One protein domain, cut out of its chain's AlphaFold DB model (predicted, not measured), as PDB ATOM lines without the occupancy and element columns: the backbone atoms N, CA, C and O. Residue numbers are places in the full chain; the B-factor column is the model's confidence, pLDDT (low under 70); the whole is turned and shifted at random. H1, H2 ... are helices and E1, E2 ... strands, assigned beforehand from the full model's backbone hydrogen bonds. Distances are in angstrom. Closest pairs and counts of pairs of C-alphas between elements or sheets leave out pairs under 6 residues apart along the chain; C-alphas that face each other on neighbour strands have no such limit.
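Overview. This is residues 27 to 157 of the 158 residues of an uncharacterized protein of Capsicum chinense (UniProt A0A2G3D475). With little regular structure, a small antiparallel sheet, E2 - E1 - E3, sits amid long loops, with an antiparallel hairpin, E4 and E5, beyond E3. The printed part has 131 residues, 37 in named elements, mostly strand: E1, H1, E2, E3, E4, E5. It is compact: radius of gyration of the C-alphas 14.7 A, spans 48 by 33 by 22 A.

Along the chain. Find C-alpha 44 at (28.693, 32.988, 1.028), where E1, residues 44 to 49, begins. H1 is 51 to 54, E2 76 to 80, E3 105 to 110, E4 133 to 140. E5, 149 to 156, 22.8 A long, ends at (20.025, 48.112, 7.901).

Arrangement. From inner strand E1, N 46 is 2.8 A from O 78 of E2, and N 47 is 2.9 A from O 107 of E3. C-alphas 108 and 152 are the closest of E3 and E5, 6.6 A apart. In the hairpin, N 136 is 2.9 A from O 153. H1 only grazes the sheet.

Size, cuts and confidence. The printed part has no cut. Links H1 to E2, E2 to E3 and E3 to E4 are long. In the printed part 16 residues have pLDDT under 70, among them residues 138 to 151.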
ATOM      1  N   VAL A  27      34.947  23.847   1.086       90.00
ATOM      2  CA  VAL A  27      34.130  24.519   0.060       90.00
ATOM      3  C   VAL A  27      34.335  26.037   0.060       90.00
ATOM      4  O   VAL A  27      33.858  26.752   0.941       90.00
ATOM      5  N   PHE A  28      35.029  26.540  -0.965       92.12
ATOM      6  CA  PHE A  28      35.322  27.971  -1.188       92.12
ATOM      7  C   PHE A  28      34.406  28.642  -2.221       92.12
ATOM      8  O   PHE A  28      34.533  29.838  -2.465       92.12
ATOM      9  N   ASP A  29      33.509  27.882  -2.847       92.38
ATOM     10  CA  ASP A  29      32.561  28.391  -3.837       92.38
ATOM     11  C   ASP A  29      31.211  28.703  -3.167       92.38
ATOM     12  O   ASP A  29      30.612  27.791  -2.589       92.38
ATOM     13  N   PRO A  30      30.688  29.943  -3.254       92.44
ATOM     14  CA  PRO A  30      29.396  30.295  -2.671       92.44
ATOM     15  C   PRO A  30      28.217  29.594  -3.355       92.44
ATOM     16  O   PRO A  30      27.127  29.590  -2.796       92.44
ATOM     17  N   CYS A  31      28.391  29.001  -4.540       92.00
ATOM     18  CA  CYS A  31      27.340  28.246  -5.224       92.00
ATOM     19  C   CYS A  31      27.351  26.743  -4.935       92.00
ATOM     20  O   CYS A  31      26.445  26.030  -5.370       92.00
ATOM     21  N   SER A  32      28.333  26.243  -4.196       90.62
ATOM     22  CA  SER A  32      28.412  24.832  -3.841       90.62
ATOM     23  C   SER A  32      27.710  24.583  -2.509       90.62
ATOM     24  O   SER A  32      27.917  25.302  -1.535       90.62
ATOM     25  N   ASP A  33      26.845  23.566  -2.459       86.25
ATOM     26  CA  ASP A  33      26.207  23.169  -1.203       86.25
ATOM     27  C   ASP A  33      27.270  22.590  -0.260       86.25
ATOM     28  O   ASP A  33      28.055  21.725  -0.649       86.25
ATOM     29  N   THR A  34      27.282  23.049   0.990       83.25
ATOM     30  CA  THR A  34      28.210  22.565   2.013       83.25
ATOM     31  C   THR A  34      27.497  22.327   3.337       83.25
ATOM     32  O   THR A  34      26.401  22.837   3.582       83.25
ATOM     33  N   ARG A  35      28.120  21.516   4.188       81.44
ATOM     34  CA  ARG A  35      27.749  21.338   5.587       81.44
ATOM     35  C   ARG A  35      28.880  21.906   6.417       81.44
ATOM     36  O   ARG A  35      30.040  21.618   6.150       81.44
ATOM     37  N   VAL A  36      28.512  22.701   7.403       81.38
ATOM     38  CA  VAL A  36      29.452  23.367   8.296       81.38
ATOM     39  C   VAL A  36      29.106  22.998   9.726       81.38
ATOM     40  O   VAL A  36      27.929  22.821  10.047       81.38
ATOM     41  N   GLN A  37      30.121  22.870  10.567       80.31
ATOM     42  CA  GLN A  37      29.989  22.781  12.019       80.31
ATOM     43  C   GLN A  37      30.536  24.049  12.681       80.31
ATOM     44  O   GLN A  37      31.059  24.948  12.021       80.31
ATOM     45  N   ARG A  38      30.402  24.142  14.007       80.69
ATOM     46  CA  ARG A  38      30.989  25.247  14.768       80.69
ATOM     47  C   ARG A  38      32.488  25.346  14.462       80.69
ATOM     48  O   ARG A  38      33.168  24.323  14.471       80.69
ATOM     49  N   TRP A  39      32.975  26.567  14.238       81.56
ATOM     50  CA  TRP A  39      34.355  26.897  13.845       81.56
ATOM     51  C   TRP A  39      34.771  26.593  12.399       81.56
ATOM     52  O   TRP A  39      35.862  27.019  12.010       81.56
ATOM     53  N   ASP A  40      33.925  25.957  11.581       86.31
ATOM     54  CA  ASP A  40      34.194  25.842  10.145       86.31
ATOM     55  C   ASP A  40      34.057  27.189   9.441       86.31
ATOM     56  O   ASP A  40      33.226  28.024   9.807       86.31
ATOM     57  N   GLY A  41      34.832  27.372   8.375       88.94
ATOM     58  CA  GLY A  41      34.644  28.463   7.435       88.94
ATOM     59  C   GLY A  41      33.405  28.217   6.583       88.94
ATOM     60  O   GLY A  41      33.212  27.132   6.037       88.94
ATOM     61  N   PHE A  42      32.565  29.233   6.424       88.00
ATOM     62  CA  PHE A  42      31.363  29.162   5.606       88.00
ATOM     63  C   PHE A  42      31.411  30.204   4.492       88.00
ATOM     64  O   PHE A  42      31.395  31.404   4.754       88.00
ATOM     65  N   THR A  43      31.456  29.743   3.242       91.88
ATOM     66  CA  THR A  43      31.504  30.635   2.081       91.88
ATOM     67  C   THR A  43      30.101  31.085   1.687       91.88
ATOM     68  O   THR A  43      29.244  30.260   1.377       91.88
ATOM     69  N   PHE A  44      29.892  32.394   1.609       92.50
ATOM     70  CA  PHE A  44      28.693  32.988   1.028       92.50
ATOM     71  C   PHE A  44      29.056  34.177   0.140       92.50
ATOM     72  O   PHE A  44      30.124  34.779   0.267       92.50
ATOM     73  N   GLY A  45      28.164  34.515  -0.784       92.94
ATOM     74  CA  GLY A  45      28.314  35.665  -1.662       92.94
ATOM     75  C   GLY A  45      27.292  36.754  -1.359       92.94
ATOM     76  O   GLY A  45      26.181  36.477  -0.913       92.94
ATOM     77  N   LEU A  46      27.664  37.996  -1.649       93.06
ATOM     78  CA  LEU A  46      26.754  39.126  -1.799       93.06
ATOM     79  C   LEU A  46      26.747  39.537  -3.267       93.06
ATOM     80  O   LEU A  46      27.802  39.862  -3.813       93.06
ATOM     81  N   VAL A  47      25.573  39.522  -3.897       93.69
ATOM     82  CA  VAL A  47      25.386  40.086  -5.240       93.69
ATOM     83  C   VAL A  47      24.682  41.421  -5.135       93.69
ATOM     84  O   VAL A  47      23.635  41.508  -4.499       93.69
ATOM     85  N   PHE A  48      25.225  42.421  -5.820       92.75
ATOM     86  CA  PHE A  48      24.636  43.735  -6.026       92.75
ATOM     87  C   PHE A  48      24.040  43.797  -7.431       92.75
ATOM     88  O   PHE A  48      24.749  43.539  -8.402       92.75
ATOM     89  N   SER A  49      22.744  44.077  -7.529       93.50
ATOM     90  CA  SER A  49      22.011  44.211  -8.796       93.50
ATOM     91  C   SER A  49      20.737  45.036  -8.577       93.50
ATOM     92  O   SER A  49      20.408  45.400  -7.446       93.50
ATOM     93  N   SER A  50      19.971  45.300  -9.640       92.00
ATOM     94  CA  SER A  50      18.597  45.794  -9.489       92.00
ATOM     95  C   SER A  50      17.715  44.750  -8.803       92.00
ATOM     96  O   SER A  50      17.926  43.543  -8.967       92.00
ATOM     97  N   LYS A  51      16.704  45.203  -8.056       91.69
ATOM     98  CA  LYS A  51      15.791  44.324  -7.311       91.69
ATOM     99  C   LYS A  51      15.157  43.270  -8.214       91.69
ATOM    100  O   LYS A  51      15.119  42.099  -7.851       91.69
ATOM    101  N   GLU A  52      14.700  43.676  -9.392       91.12
ATOM    102  CA  GLU A  52      13.983  42.843 -10.361       91.12
ATOM    103  C   GLU A  52      14.881  41.737 -10.925       91.12
ATOM    104  O   GLU A  52      14.405  40.645 -11.216       91.12
ATOM    105  N   SER A  53      16.196  41.978 -10.999       91.38
ATOM    106  CA  SER A  53      17.167  41.007 -11.517       91.38
ATOM    107  C   SER A  53      17.325  39.762 -10.640       91.38
ATOM    108  O   SER A  53      17.956  38.807 -11.078       91.38
ATOM    109  N   PHE A  54      16.787  39.760  -9.415       91.44
ATOM    110  CA  PHE A  54      16.793  38.600  -8.514       91.44
ATOM    111  C   PHE A  54      15.532  37.727  -8.629       91.44
ATOM    112  O   PHE A  54      15.433  36.694  -7.958       91.44
ATOM    113  N   PHE A  55      14.564  38.127  -9.460       91.94
ATOM    114  CA  PHE A  55      13.291  37.435  -9.632       91.94
ATOM    115  C   PHE A  55      13.159  36.863 -11.043       91.94
ATOM    116  O   PHE A  55      13.600  37.446 -12.028       91.94
ATOM    117  N   PHE A  56      12.502  35.712 -11.135       91.31
ATOM    118  CA  PHE A  56      12.067  35.122 -12.392       91.31
ATOM    119  C   PHE A  56      10.619  34.664 -12.224       91.31
ATOM    120  O   PHE A  56      10.350  33.822 -11.366       91.31
ATOM    121  N   ASN A  57       9.695  35.192 -13.035       91.50
ATOM    122  CA  ASN A  57       8.250  34.939 -12.910       91.50
ATOM    123  C   ASN A  57       7.757  35.110 -11.457       91.50
ATOM    124  O   ASN A  57       7.249  34.164 -10.855       91.50
ATOM    125  N   ASP A  58       8.031  36.278 -10.867       87.75
ATOM    126  CA  ASP A  58       7.669  36.669  -9.490       87.75
ATOM    127  C   ASP A  58       8.260  35.807  -8.361       87.75
ATOM    128  O   ASP A  58       8.055  36.072  -7.177       87.75
ATOM    129  N   SER A  59       9.065  34.800  -8.702       90.94
ATOM    130  CA  SER A  59       9.759  33.950  -7.744       90.94
ATOM    131  C   SER A  59      11.204  34.402  -7.594       90.94
ATOM    132  O   SER A  59      11.961  34.436  -8.565       90.94
ATOM    133  N   GLN A  60      11.615  34.717  -6.366       90.56
ATOM    134  CA  GLN A  60      13.015  35.022  -6.088       90.56
ATOM    135  C   GLN A  60      13.856  33.752  -6.243       90.56
ATOM    136  O   GLN A  60      13.590  32.758  -5.558       90.56
ATOM    137  N   LEU A  61      14.885  33.789  -7.087       90.19
ATOM    138  CA  LEU A  61      15.819  32.677  -7.275       90.19
ATOM    139  C   LEU A  61      17.150  32.949  -6.556       90.19
ATOM    140  O   LEU A  61      17.441  34.071  -6.143       90.19
ATOM    141  N   SER A  62      17.954  31.901  -6.362       89.31
ATOM    142  CA  SER A  62      19.336  32.063  -5.893       89.31
ATOM    143  C   SER A  62      20.177  32.706  -7.002       89.31
ATOM    144  O   SER A  62      20.028  32.282  -8.145       89.31
ATOM    145  N   PRO A  63      21.102  33.637  -6.699       91.12
ATOM    146  CA  PRO A  63      22.071  34.172  -7.661       91.12
ATOM    147  C   PRO A  63      22.913  33.126  -8.416       91.12
ATOM    148  O   PRO A  63      23.466  33.430  -9.467       91.12
ATOM    149  N   CYS A  64      22.982  31.885  -7.925       90.69
ATOM    150  CA  CYS A  64      23.606  30.755  -8.625       90.69
ATOM    151  C   CYS A  64      22.720  30.119  -9.713       90.69
ATOM    152  O   CYS A  64      23.155  29.202 -10.420       90.69
ATOM    153  N   ASP A  65      21.454  30.527  -9.818       90.44
ATOM    154  CA  ASP A  65      20.544  30.046 -10.849       90.44
ATOM    155  C   ASP A  65      20.825  30.768 -12.169       90.44
ATOM    156  O   ASP A  65      20.634  31.972 -12.312       90.44
ATOM    157  N   ARG A  66      21.227  29.987 -13.170       88.12
ATOM    158  CA  ARG A  66      21.519  30.418 -14.547       88.12
ATOM    159  C   ARG A  66      20.341  31.095 -15.262       88.12
ATOM    160  O   ARG A  66      20.546  31.695 -16.309       88.12
ATOM    161  N   ARG A  67      19.116  30.983 -14.739       89.94
ATOM    162  CA  ARG A  67      17.944  31.709 -15.253       89.94
ATOM    163  C   ARG A  67      17.966  33.191 -14.888       89.94
ATOM    164  O   ARG A  67      17.294  33.974 -15.552       89.94
ATOM    165  N   LEU A  68      18.714  33.574 -13.851       87.62
ATOM    166  CA  LEU A  68      18.958  34.972 -13.532       87.62
ATOM    167  C   LEU A  68      20.093  35.482 -14.427       87.62
ATOM    168  O   LEU A  68      21.244  35.068 -14.299       87.62
ATOM    169  N   SER A  69      19.781  36.399 -15.340       81.25
ATOM    170  CA  SER A  69      20.764  37.017 -16.241       81.25
ATOM    171  C   SER A  69      21.576  38.120 -15.535       81.25
ATOM    172  O   SER A  69      21.602  39.268 -15.974       81.25
ATOM    173  N   LEU A  70      22.235  37.787 -14.418       82.94
ATOM    174  CA  LEU A  70      22.965  38.750 -13.575       82.94
ATOM    175  C   LEU A  70      24.243  39.283 -14.246       82.94
ATOM    176  O   LEU A  70      24.537  40.471 -14.137       82.94
ATOM    177  N   SER A  71      24.976  38.445 -14.989       73.38
ATOM    178  CA  SER A  71      26.226  38.857 -15.657       73.38
ATOM    179  C   SER A  71      26.014  39.902 -16.758       73.38
ATOM    180  O   SER A  71      26.910  40.695 -17.026       73.38
ATOM    181  N   GLY A  72      24.826  39.937 -17.369       68.69
ATOM    182  CA  GLY A  72      24.462  40.923 -18.390       68.69
ATOM    183  C   GLY A  72      24.029  42.280 -17.825       68.69
ATOM    184  O   GLY A  72      24.051  43.270 -18.549       68.69
ATOM    185  N   ASN A  73      23.685  42.349 -16.534       71.94
ATOM    186  CA  ASN A  73      23.078  43.526 -15.897       71.94
ATOM    187  C   ASN A  73      24.054  44.306 -14.999       71.94
ATOM    188  O   ASN A  73      23.631  44.984 -14.067       71.94
ATOM    189  N   SER A  74      25.363  44.222 -15.267       79.81
ATOM    190  CA  SER A  74      26.408  44.875 -14.454       79.81
ATOM    191  C   SER A  74      26.375  44.486 -12.967       79.81
ATOM    192  O   SER A  74      26.779  45.275 -12.110       79.81
ATOM    193  N   ALA A  75      25.896  43.278 -12.649       89.38
ATOM    194  CA  ALA A  75      25.864  42.807 -11.274       89.38
ATOM    195  C   ALA A  75      27.289  42.653 -10.727       89.38
ATOM    196  O   ALA A  75      28.179  42.143 -11.411       89.38
ATOM    197  N   GLN A  76      27.499  43.066  -9.480       91.50
ATOM    198  CA  GLN A  76      28.784  42.908  -8.798       91.50
ATOM    199  C   GLN A  76      28.682  41.839  -7.717       91.50
ATOM    200  O   GLN A  76      27.688  41.770  -7.000       91.50
ATOM    201  N   LEU A  77      29.713  41.004  -7.598       91.75
ATOM    202  CA  LEU A  77      29.790  39.927  -6.615       91.75
ATOM    203  C   LEU A  77      30.948  40.194  -5.654       91.75
ATOM    204  O   LEU A  77      32.077  40.420  -6.082       91.75
ATOM    205  N   SER A  78      30.677  40.076  -4.360       92.12
ATOM    206  CA  SER A  78      31.703  39.932  -3.325       92.12
ATOM    207  C   SER A  78      31.497  38.616  -2.591       92.12
ATOM    208  O   SER A  78      30.360  38.268  -2.276       92.12
ATOM    209  N   VAL A  79      32.575  37.893  -2.304       93.88
ATOM    210  CA  VAL A  79      32.526  36.590  -1.631       93.88
ATOM    211  C   VAL A  79      33.247  36.695  -0.300       93.88
ATOM    212  O   VAL A  79      34.334  37.266  -0.222       93.88
ATOM    213  N   PHE A  80      32.642  36.130   0.739       93.50
ATOM    214  CA  PHE A  80      33.182  36.116   2.089       93.50
ATOM    215  C   PHE A  80      33.168  34.704   2.651       93.50
ATOM    216  O   PHE A  80      32.331  33.881   2.282       93.50
ATOM    217  N   ARG A  81      34.096  34.444   3.571       92.25
ATOM    218  CA  ARG A  81      34.212  33.158   4.255       92.25
ATOM    219  C   ARG A  81      34.549  33.331   5.742       92.25
ATOM    220  O   ARG A  81      35.671  33.033   6.148       92.25
ATOM    221  N   PRO A  82      33.627  33.874   6.555       91.12
ATOM    222  CA  PRO A  82      33.793  33.903   8.006       91.12
ATOM    223  C   PRO A  82      33.626  32.504   8.611       91.12
ATOM    224  O   PRO A  82      33.158  31.579   7.941       91.12
ATOM    225  N   LYS A  83      33.974  32.354   9.892       88.06
ATOM    226  CA  LYS A  83      33.710  31.120  10.638       88.06
ATOM    227  C   LYS A  83      32.312  31.111  11.248       88.06
ATOM    228  O   LYS A  83      31.746  32.155  11.573       88.06
ATOM    229  N   VAL A  84      31.761  29.915  11.421       83.69
ATOM    230  CA  VAL A  84      30.495  29.702  12.133       83.69
ATOM    231  C   VAL A  84      30.648  30.076  13.611       83.69
ATOM    232  O   VAL A  84      31.659  29.748  14.233       83.69
ATOM    233  N   ASP A  85      29.613  30.715  14.166       78.81
ATOM    234  CA  ASP A  85      29.550  31.248  15.536       78.81
ATOM    235  C   ASP A  85      30.599  32.333  15.851       78.81
ATOM    236  O   ASP A  85      30.926  32.580  17.013       78.81
ATOM    237  N   GLU A  86      31.099  33.016  14.818       83.19
ATOM    238  CA  GLU A  86      31.992  34.168  14.938       83.19
ATOM    239  C   GLU A  86      31.298  35.457  14.466       83.19
ATOM    240  O   GLU A  86      30.544  35.465  13.491       83.19
ATOM    241  N   ILE A  87      31.560  36.571  15.158       84.06
ATOM    242  CA  ILE A  87      31.177  37.904  14.685       84.06
ATOM    243  C   ILE A  87      32.313  38.421  13.805       84.06
ATOM    244  O   ILE A  87      33.417  38.654  14.292       84.06
ATOM    245  N   SER A  88      32.038  38.642  12.520       84.50
ATOM    246  CA  SER A  88      33.024  39.155  11.567       84.50
ATOM    247  C   SER A  88      32.606  40.513  11.008       84.50
ATOM    248  O   SER A  88      31.455  40.710  10.619       84.50
ATOM    249  N   LEU A  89      33.561  41.443  10.924       88.81
ATOM    250  CA  LEU A  89      33.399  42.694  10.185       88.81
ATOM    251  C   LEU A  89      33.805  42.462   8.727       88.81
ATOM    252  O   LEU A  89      34.960  42.152   8.443       88.81
ATOM    253  N   LEU A  90      32.854  42.609   7.808       87.50
ATOM    254  CA  LEU A  90      33.080  42.430   6.377       87.50
ATOM    255  C   LEU A  90      33.155  43.795   5.700       87.50
ATOM    256  O   LEU A  90      32.285  44.642   5.893       87.50
ATOM    257  N   THR A  91      34.196  44.013   4.901       86.06
ATOM    258  CA  THR A  91      34.417  45.284   4.204       86.06
ATOM    259  C   THR A  91      34.670  45.028   2.729       86.06
ATOM    260  O   THR A  91      35.534  44.234   2.364       86.06
ATOM    261  N   ILE A  92      33.925  45.730   1.877       85.88
ATOM    262  CA  ILE A  92      34.158  45.760   0.433       85.88
ATOM    263  C   ILE A  92      34.983  47.009   0.143       85.88
ATOM    264  O   ILE A  92      34.457  48.119   0.151       85.88
ATOM    265  N   ASN A  93      36.280  46.829  -0.096       83.44
ATOM    266  CA  ASN A  93      37.174  47.913  -0.493       83.44
ATOM    267  C   ASN A  93      37.487  47.796  -1.990       83.44
ATOM    268  O   ASN A  93      38.417  47.095  -2.384       83.44
ATOM    269  N   SER A  94      36.674  48.441  -2.827       81.00
ATOM    270  CA  SER A  94      36.859  48.444  -4.278       81.00
ATOM    271  C   SER A  94      36.678  49.847  -4.838       81.00
ATOM    272  O   SER A  94      35.641  50.476  -4.647       81.00
ATOM    273  N   ILE A  95      37.680  50.308  -5.586       80.25
ATOM    274  CA  ILE A  95      37.687  51.618  -6.253       80.25
ATOM    275  C   ILE A  95      36.663  51.724  -7.394       80.25
ATOM    276  O   ILE A  95      36.263  52.822  -7.764       80.25
ATOM    277  N   ASN A  96      36.224  50.583  -7.935       81.75
ATOM    278  CA  ASN A  96      35.308  50.506  -9.077       81.75
ATOM    279  C   ASN A  96      33.901  50.042  -8.671       81.75
ATOM    280  O   ASN A  96      33.035  49.846  -9.528       81.75
ATOM    281  N   PHE A  97      33.665  49.840  -7.374       86.00
ATOM    282  CA  PHE A  97      32.355  49.465  -6.871       86.00
ATOM    283  C   PHE A  97      31.541  50.714  -6.550       86.00
ATOM    284  O   PHE A  97      31.929  51.545  -5.733       86.00
ATOM    285  N   ASN A  98      30.382  50.828  -7.192       87.06
ATOM    286  CA  ASN A  98      29.375  51.813  -6.834       87.06
ATOM    287  C   ASN A  98      28.022  51.089  -6.715       87.06
ATOM    288  O   ASN A  98      27.502  50.622  -7.739       87.06
ATOM    289  N   PRO A  99      27.456  50.963  -5.500       87.00
ATOM    290  CA  PRO A  99      26.217  50.221  -5.286       87.00
ATOM    291  C   PRO A  99      25.032  50.851  -6.027       87.00
ATOM    292  O   PRO A  99      24.231  50.116  -6.600       87.00
ATOM    293  N   SER A 100      24.965  52.184  -6.125       87.38
ATOM    294  CA  SER A 100      23.909  52.902  -6.852       87.38
ATOM    295  C   SER A 100      23.931  52.593  -8.352       87.38
ATOM    296  O   SER A 100      22.888  52.381  -8.964       87.38
ATOM    297  N   LYS A 101      25.126  52.497  -8.953       88.00
ATOM    298  CA  LYS A 101      25.287  52.108 -10.371       88.00
ATOM    299  C   LYS A 101      25.072  50.617 -10.615       88.00
ATOM    300  O   LYS A 101      24.735  50.231 -11.728       88.00
ATOM    301  N   SER A 102      25.249  49.795  -9.585       87.50
ATOM    302  CA  SER A 102      25.045  48.344  -9.640       87.50
ATOM    303  C   SER A 102      23.591  47.958  -9.343       87.50
ATOM    304  O   SER A 102      23.325  46.822  -8.987       87.50
ATOM    305  N   GLY A 103      22.642  48.895  -9.439       88.75
ATOM    306  CA  GLY A 103      21.210  48.642  -9.265       88.75
ATOM    307  C   GLY A 103      20.673  48.802  -7.841       88.75
ATOM    308  O   GLY A 103      19.472  48.658  -7.644       88.75
ATOM    309  N   GLY A 104      21.517  49.148  -6.865       91.31
ATOM    310  CA  GLY A 104      21.082  49.677  -5.569       91.31
ATOM    311  C   GLY A 104      20.550  48.669  -4.552       91.31
ATOM    312  O   GLY A 104      20.276  49.053  -3.414       91.31
ATOM    313  N   TYR A 105      20.438  47.389  -4.910       92.69
ATOM    314  CA  TYR A 105      20.029  46.317  -4.003       92.69
ATOM    315  C   TYR A 105      21.120  45.264  -3.868       92.69
ATOM    316  O   TYR A 105      21.910  45.050  -4.787       92.69
ATOM    317  N   MET A 106      21.128  44.560  -2.736       93.06
ATOM    318  CA  MET A 106      21.961  43.380  -2.539       93.06
ATOM    319  C   MET A 106      21.181  42.173  -2.034       93.06
ATOM    320  O   MET A 106      20.213  42.301  -1.285       93.06
ATOM    321  N   VAL A 107      21.656  40.987  -2.402       93.00
ATOM    322  CA  VAL A 107      21.185  39.700  -1.888       93.00
ATOM    323  C   VAL A 107      22.383  38.900  -1.398       93.00
ATOM    324  O   VAL A 107      23.356  38.717  -2.131       93.00
ATOM    325  N   ALA A 108      22.294  38.392  -0.170       93.38
ATOM    326  CA  ALA A 108      23.225  37.400   0.343       93.38
ATOM    327  C   ALA A 108      22.762  36.005  -0.076       93.38
ATOM    328  O   ALA A 108      21.565  35.712  -0.001       93.38
ATOM    329  N   PHE A 109      23.682  35.146  -0.502       92.56
ATOM    330  CA  PHE A 109      23.364  33.790  -0.935       92.56
ATOM    331  C   PHE A 109      24.479  32.795  -0.622       92.56
ATOM    332  O   PHE A 109      25.652  33.160  -0.551       92.56
ATOM    333  N   ALA A 110      24.104  31.528  -0.479       91.12
ATOM    334  CA  ALA A 110      25.041  30.418  -0.392       91.12
ATOM    335  C   ALA A 110      24.379  29.107  -0.818       91.12
ATOM    336  O   ALA A 110      23.212  28.878  -0.503       91.12
ATOM    337  N   GLY A 111      25.130  28.231  -1.477       87.62
ATOM    338  CA  GLY A 111      24.654  26.955  -2.001       87.62
ATOM    339  C   GLY A 111      23.811  27.083  -3.272       87.62
ATOM    340  O   GLY A 111      23.558  28.172  -3.801       87.62
ATOM    341  N   ARG A 112      23.347  25.935  -3.769       80.31
ATOM    342  CA  ARG A 112      22.577  25.826  -5.018       80.31
ATOM    343  C   ARG A 112      21.308  25.013  -4.848       80.31
ATOM    344  O   ARG A 112      20.236  25.521  -5.166       80.31
ATOM    345  N   LYS A 113      21.400  23.768  -4.376       75.94
ATOM    346  CA  LYS A 113      20.220  22.915  -4.170       75.94
ATOM    347  C   LYS A 113      19.523  23.255  -2.860       75.94
ATOM    348  O   LYS A 113      18.298  23.314  -2.822       75.94
ATOM    349  N   TYR A 114      20.304  23.523  -1.817       71.50
ATOM    350  CA  TYR A 114      19.826  23.981  -0.514       71.50
ATOM    351  C   TYR A 114      20.206  25.448  -0.324       71.50
ATOM    352  O   TYR A 114      20.768  25.837   0.696       71.50
ATOM    353  N   ALA A 115      19.943  26.247  -1.364       70.88
ATOM    354  CA  ALA A 115      20.413  27.616  -1.429       70.88
ATOM    355  C   ALA A 115      19.766  28.484  -0.342       70.88
ATOM    356  O   ALA A 115      18.565  28.776  -0.383       70.88
ATOM    357  N   ALA A 116      20.594  28.947   0.583       85.19
ATOM    358  CA  ALA A 116      20.278  30.047   1.467       85.19
ATOM    359  C   ALA A 116      20.258  31.337   0.651       85.19
ATOM    360  O   ALA A 116      21.176  31.591  -0.131       85.19
ATOM    361  N   ARG A 117      19.230  32.166   0.832       89.00
ATOM    362  CA  ARG A 117      19.199  33.515   0.263       89.00
ATOM    363  C   ARG A 117      18.475  34.487   1.177       89.00
ATOM    364  O   ARG A 117      17.481  34.116   1.802       89.00
ATOM    365  N   SER A 118      18.963  35.719   1.236       91.31
ATOM    366  CA  SER A 118      18.243  36.821   1.866       91.31
ATOM    367  C   SER A 118      17.200  37.398   0.913       91.31
ATOM    368  O   SER A 118      17.262  37.203  -0.302       91.31
ATOM    369  N   LEU A 119      16.265  38.180   1.450       90.62
ATOM    370  CA  LEU A 119      15.496  39.104   0.621       90.62
ATOM    371  C   LEU A 119      16.427  40.195   0.052       90.62
ATOM    372  O   LEU A 119      17.468  40.470   0.667       90.62
ATOM    373  N   PRO A 120      16.079  40.822  -1.088       91.94
ATOM    374  CA  PRO A 120      16.812  41.976  -1.594       91.94
ATOM    375  C   PRO A 120      16.759  43.124  -0.584       91.94
ATOM    376  O   PRO A 120      15.683  43.633  -0.268       91.94
ATOM    377  N   ALA A 121      17.921  43.524  -0.081       91.88
ATOM    378  CA  ALA A 121      18.080  44.663   0.810       91.88
ATOM    379  C   ALA A 121      18.503  45.887  -0.001       91.88
ATOM    380  O   ALA A 121      19.374  45.787  -0.863       91.88
ATOM    381  N   PHE A 122      17.883  47.035   0.262       91.62
ATOM    382  CA  PHE A 122      18.305  48.299  -0.332       91.62
ATOM    383  C   PHE A 122      19.662  48.716   0.241       91.62
ATOM    384  O   PHE A 122      19.855  48.663   1.455       91.62
ATOM    385  N   VAL A 123      20.578  49.129  -0.633       90.81
ATOM    386  CA  VAL A 123      21.934  49.565  -0.283       90.81
ATOM    387  C   VAL A 123      22.152  51.016  -0.646       90.81
ATOM    388  O   VAL A 123      22.661  51.767   0.179       90.81
ATOM    389  N   ALA A 124      21.795  51.423  -1.860       90.94
ATOM    390  CA  ALA A 124      22.017  52.791  -2.291       90.94
ATOM    391  C   ALA A 124      21.150  53.176  -3.487       90.94
ATOM    392  O   ALA A 124      20.812  52.342  -4.321       90.94
ATOM    393  N   ASP A 125      20.872  54.464  -3.608       89.12
ATOM    394  CA  ASP A 125      20.373  55.108  -4.818       89.12
ATOM    395  C   ASP A 125      21.256  56.332  -5.131       89.12
ATOM    396  O   ASP A 125      22.405  56.418  -4.689       89.12
ATOM    397  N   ASN A 126      20.768  57.271  -5.939       86.38
ATOM    398  CA  ASN A 126      21.530  58.471  -6.292       86.38
ATOM    399  C   ASN A 126      21.645  59.491  -5.143       86.38
ATOM    400  O   ASN A 126      22.426  60.433  -5.263       86.38
ATOM    401  N   THR A 127      20.866  59.349  -4.067       86.62
ATOM    402  CA  THR A 127      20.738  60.339  -2.986       86.62
ATOM    403  C   THR A 127      21.048  59.777  -1.597       86.62
ATOM    404  O   THR A 127      21.446  60.534  -0.715       86.62
ATOM    405  N   HIS A 128      20.937  58.468  -1.401       86.00
ATOM    406  CA  HIS A 128      21.107  57.767  -0.136       86.00
ATOM    407  C   HIS A 128      22.024  56.559  -0.314       86.00
ATOM    408  O   HIS A 128      22.016  55.869  -1.333       86.00
ATOM    409  N   THR A 129      22.817  56.269   0.711       85.88
ATOM    410  CA  THR A 129      23.633  55.056   0.785       85.88
ATOM    411  C   THR A 129      23.630  54.556   2.217       85.88
ATOM    412  O   THR A 129      24.024  55.274   3.132       85.88
ATOM    413  N   VAL A 130      23.190  53.317   2.406       84.06
ATOM    414  CA  VAL A 130      23.291  52.593   3.667       84.06
ATOM    415  C   VAL A 130      24.695  52.006   3.748       84.06
ATOM    416  O   VAL A 130      25.105  51.198   2.915       84.06
ATOM    417  N   THR A 131      25.456  52.442   4.744       77.06
ATOM    418  CA  THR A 131      26.883  52.119   4.876       77.06
ATOM    419  C   THR A 131      27.148  50.882   5.725       77.06
ATOM    420  O   THR A 131      28.253  50.344   5.685       77.06
ATOM    421  N   SER A 132      26.158  50.412   6.489       78.56
ATOM    422  CA  SER A 132      26.332  49.275   7.386       78.56
ATOM    423  C   SER A 132      25.089  48.396   7.466       78.56
ATOM    424  O   SER A 132      23.950  48.865   7.454       78.56
ATOM    425  N   PHE A 133      25.334  47.092   7.550       80.81
ATOM    426  CA  PHE A 133      24.303  46.077   7.678       80.81
ATOM    427  C   PHE A 133      24.759  45.015   8.655       80.81
ATOM    428  O   PHE A 133      25.915  44.587   8.629       80.81
ATOM    429  N   THR A 134      23.829  44.520   9.460       82.75
ATOM    430  CA  THR A 134      24.042  43.282  10.204       82.75
ATOM    431  C   THR A 134      23.451  42.127   9.409       82.75
ATOM    432  O   THR A 134      22.244  42.088   9.171       82.75
ATOM    433  N   LEU A 135      24.304  41.190   8.992       81.06
ATOM    434  CA  LEU A 135      23.887  39.907   8.436       81.06
ATOM    435  C   LEU A 135      23.783  38.900   9.581       81.06
ATOM    436  O   LEU A 135      24.789  38.544  10.190       81.06
ATOM    437  N   VAL A 136      22.575  38.420   9.857       81.19
ATOM    438  CA  VAL A 136      22.380  37.312  10.797       81.19
ATOM    439  C   VAL A 136      22.332  36.018  10.003       81.19
ATOM    440  O   VAL A 136      21.447  35.843   9.162       81.19
ATOM    441  N   SER A 137      23.287  35.133  10.285       71.94
ATOM    442  CA  SER A 137      23.314  33.759   9.799       71.94
ATOM    443  C   SER A 137      22.800  32.845  10.902       71.94
ATOM    444  O   SER A 137      23.439  32.706  11.943       71.94
ATOM    445  N   LEU A 138      21.625  32.251  10.702       67.56
ATOM    446  CA  LEU A 138      21.110  31.242  11.624       67.56
ATOM    447  C   LEU A 138      21.371  29.854  11.058       67.56
ATOM    448  O   LEU A 138      20.865  29.521   9.984       67.56
ATOM    449  N   MET A 139      22.099  29.047  11.823       64.62
ATOM    450  CA  MET A 139      22.319  27.636  11.549       64.62
ATOM    451  C   MET A 139      21.248  26.810  12.267       64.62
ATOM    452  O   MET A 139      21.245  26.690  13.492       64.62
ATOM    453  N   LEU A 140      20.313  26.242  11.507       61.12
ATOM    454  CA  LEU A 140      19.316  25.326  12.061       61.12
ATOM    455  C   LEU A 140      19.906  23.914  12.109       61.12
ATOM    456  O   LEU A 140      20.239  23.355  11.065       61.12
ATOM    457  N   HIS A 141      20.040  23.345  13.311       52.09
ATOM    458  CA  HIS A 141      20.493  21.965  13.505       52.09
ATOM    459  C   HIS A 141      19.548  20.990  12.782       52.09
ATOM    460  O   HIS A 141      18.372  20.881  13.123       52.09
ATOM    461  N   GLY A 142      20.071  20.269  11.790       50.12
ATOM    462  CA  GLY A 142      19.486  19.013  11.327       50.12
ATOM    463  C   GLY A 142      20.046  17.859  12.160       50.12
ATOM    464  O   GLY A 142      21.177  17.942  12.636       50.12
ATOM    465  N   ASN A 143      19.273  16.782  12.349       36.31
ATOM    466  CA  ASN A 143      19.773  15.538  12.957       36.31
ATOM    467  C   ASN A 143      21.118  15.135  12.328       36.31
ATOM    468  O   ASN A 143      21.283  15.377  11.135       36.31
ATOM    469  N   LEU A 144      21.998  14.484  13.111       37.12
ATOM    470  CA  LEU A 144      23.425  14.131  12.904       37.12
ATOM    471  C   LEU A 144      23.955  13.810  11.481       37.12
ATOM    472  O   LEU A 144      25.160  13.709  11.307       37.12
ATOM    473  N   ASN A 145      23.111  13.673  10.458       33.91
ATOM    474  CA  ASN A 145      23.470  13.410   9.066       33.91
ATOM    475  C   ASN A 145      22.741  14.299   8.029       33.91
ATOM    476  O   ASN A 145      22.780  13.979   6.834       33.91
ATOM    477  N   SER A 146      22.079  15.395   8.420       34.22
ATOM    478  CA  SER A 146      21.230  16.187   7.515       34.22
ATOM    479  C   SER A 146      21.506  17.690   7.558       34.22
ATOM    480  O   SER A 146      21.774  18.265   8.607       34.22
ATOM    481  N   ALA A 147      21.449  18.292   6.370       40.28
ATOM    482  CA  ALA A 147      21.856  19.650   6.029       40.28
ATOM    483  C   ALA A 147      21.375  20.720   7.022       40.28
ATOM    484  O   ALA A 147      20.183  20.840   7.308       40.28
ATOM    485  N   THR A 148      22.312  21.540   7.487       50.59
ATOM    486  CA  THR A 148      22.024  22.762   8.227       50.59
ATOM    487  C   THR A 148      21.568  23.837   7.252       50.59
ATOM    488  O   THR A 148      22.310  24.277   6.379       50.59
ATOM    489  N   ASN A 149      20.298  24.230   7.360       53.47
ATOM    490  CA  ASN A 149      19.775  25.349   6.585       53.47
ATOM    491  C   ASN A 149      20.345  26.640   7.163       53.47
ATOM    492  O   ASN A 149      20.260  26.867   8.373       53.47
ATOM    493  N   ILE A 150      20.902  27.472   6.288       61.34
ATOM    494  CA  ILE A 150      21.435  28.781   6.643       61.34
ATOM    495  C   ILE A 150      20.381  29.814   6.276       61.34
ATOM    496  O   ILE A 150      19.936  29.895   5.132       61.34
ATOM    497  N   LYS A 151      19.926  30.591   7.257       68.56
ATOM    498  CA  LYS A 151      19.042  31.731   7.007       68.56
ATOM    499  C   LYS A 151      19.868  33.004   7.036       68.56
ATOM    500  O   LYS A 151      20.547  33.244   8.025       68.56
ATOM    501  N   LEU A 152      19.774  33.801   5.974       73.81
ATOM    502  CA  LEU A 152      20.475  35.073   5.825       73.81
ATOM    503  C   LEU A 152      19.461  36.214   5.906       73.81
ATOM    504  O   LEU A 152      18.548  36.291   5.084       73.81
ATOM    505  N   SER A 153      19.626  37.101   6.883       77.44
ATOM    506  CA  SER A 153      18.777  38.284   7.053       77.44
ATOM    507  C   SER A 153      19.634  39.528   7.211       77.44
ATOM    508  O   SER A 153      20.570  39.522   8.008       77.44
ATOM    509  N   PHE A 154      19.283  40.593   6.490       80.62
ATOM    510  CA  PHE A 154      19.894  41.906   6.650       80.62
ATOM    511  C   PHE A 154      19.075  42.786   7.586       80.62
ATOM    512  O   PHE A 154      17.853  42.861   7.460       80.62
ATOM    513  N   PHE A 155      19.775  43.501   8.458       73.62
ATOM    514  CA  PHE A 155      19.234  44.595   9.253       73.62
ATOM    515  C   PHE A 155      20.013  45.869   8.900       73.62
ATOM    516  O   PHE A 155      21.205  45.936   9.218       73.62
ATOM    517  N   PRO A 156      19.399  46.825   8.178       72.19
ATOM    518  CA  PRO A 156      20.025  48.112   7.901       72.19
ATOM    519  C   PRO A 156      20.069  48.959   9.178       72.19
ATOM    520  O   PRO A 156      19.113  48.955   9.955       72.19
ATOM    521  N   HIS A 157      21.157  49.702   9.366       64.00
ATOM    522  CA  HIS A 157      21.233  50.763  10.375       64.00
ATOM    523  C   HIS A 157      21.071  52.111   9.668       64.00
ATOM    524  O   HIS A 157      21.744  52.355   8.663       64.00
TER     525      HIS A 157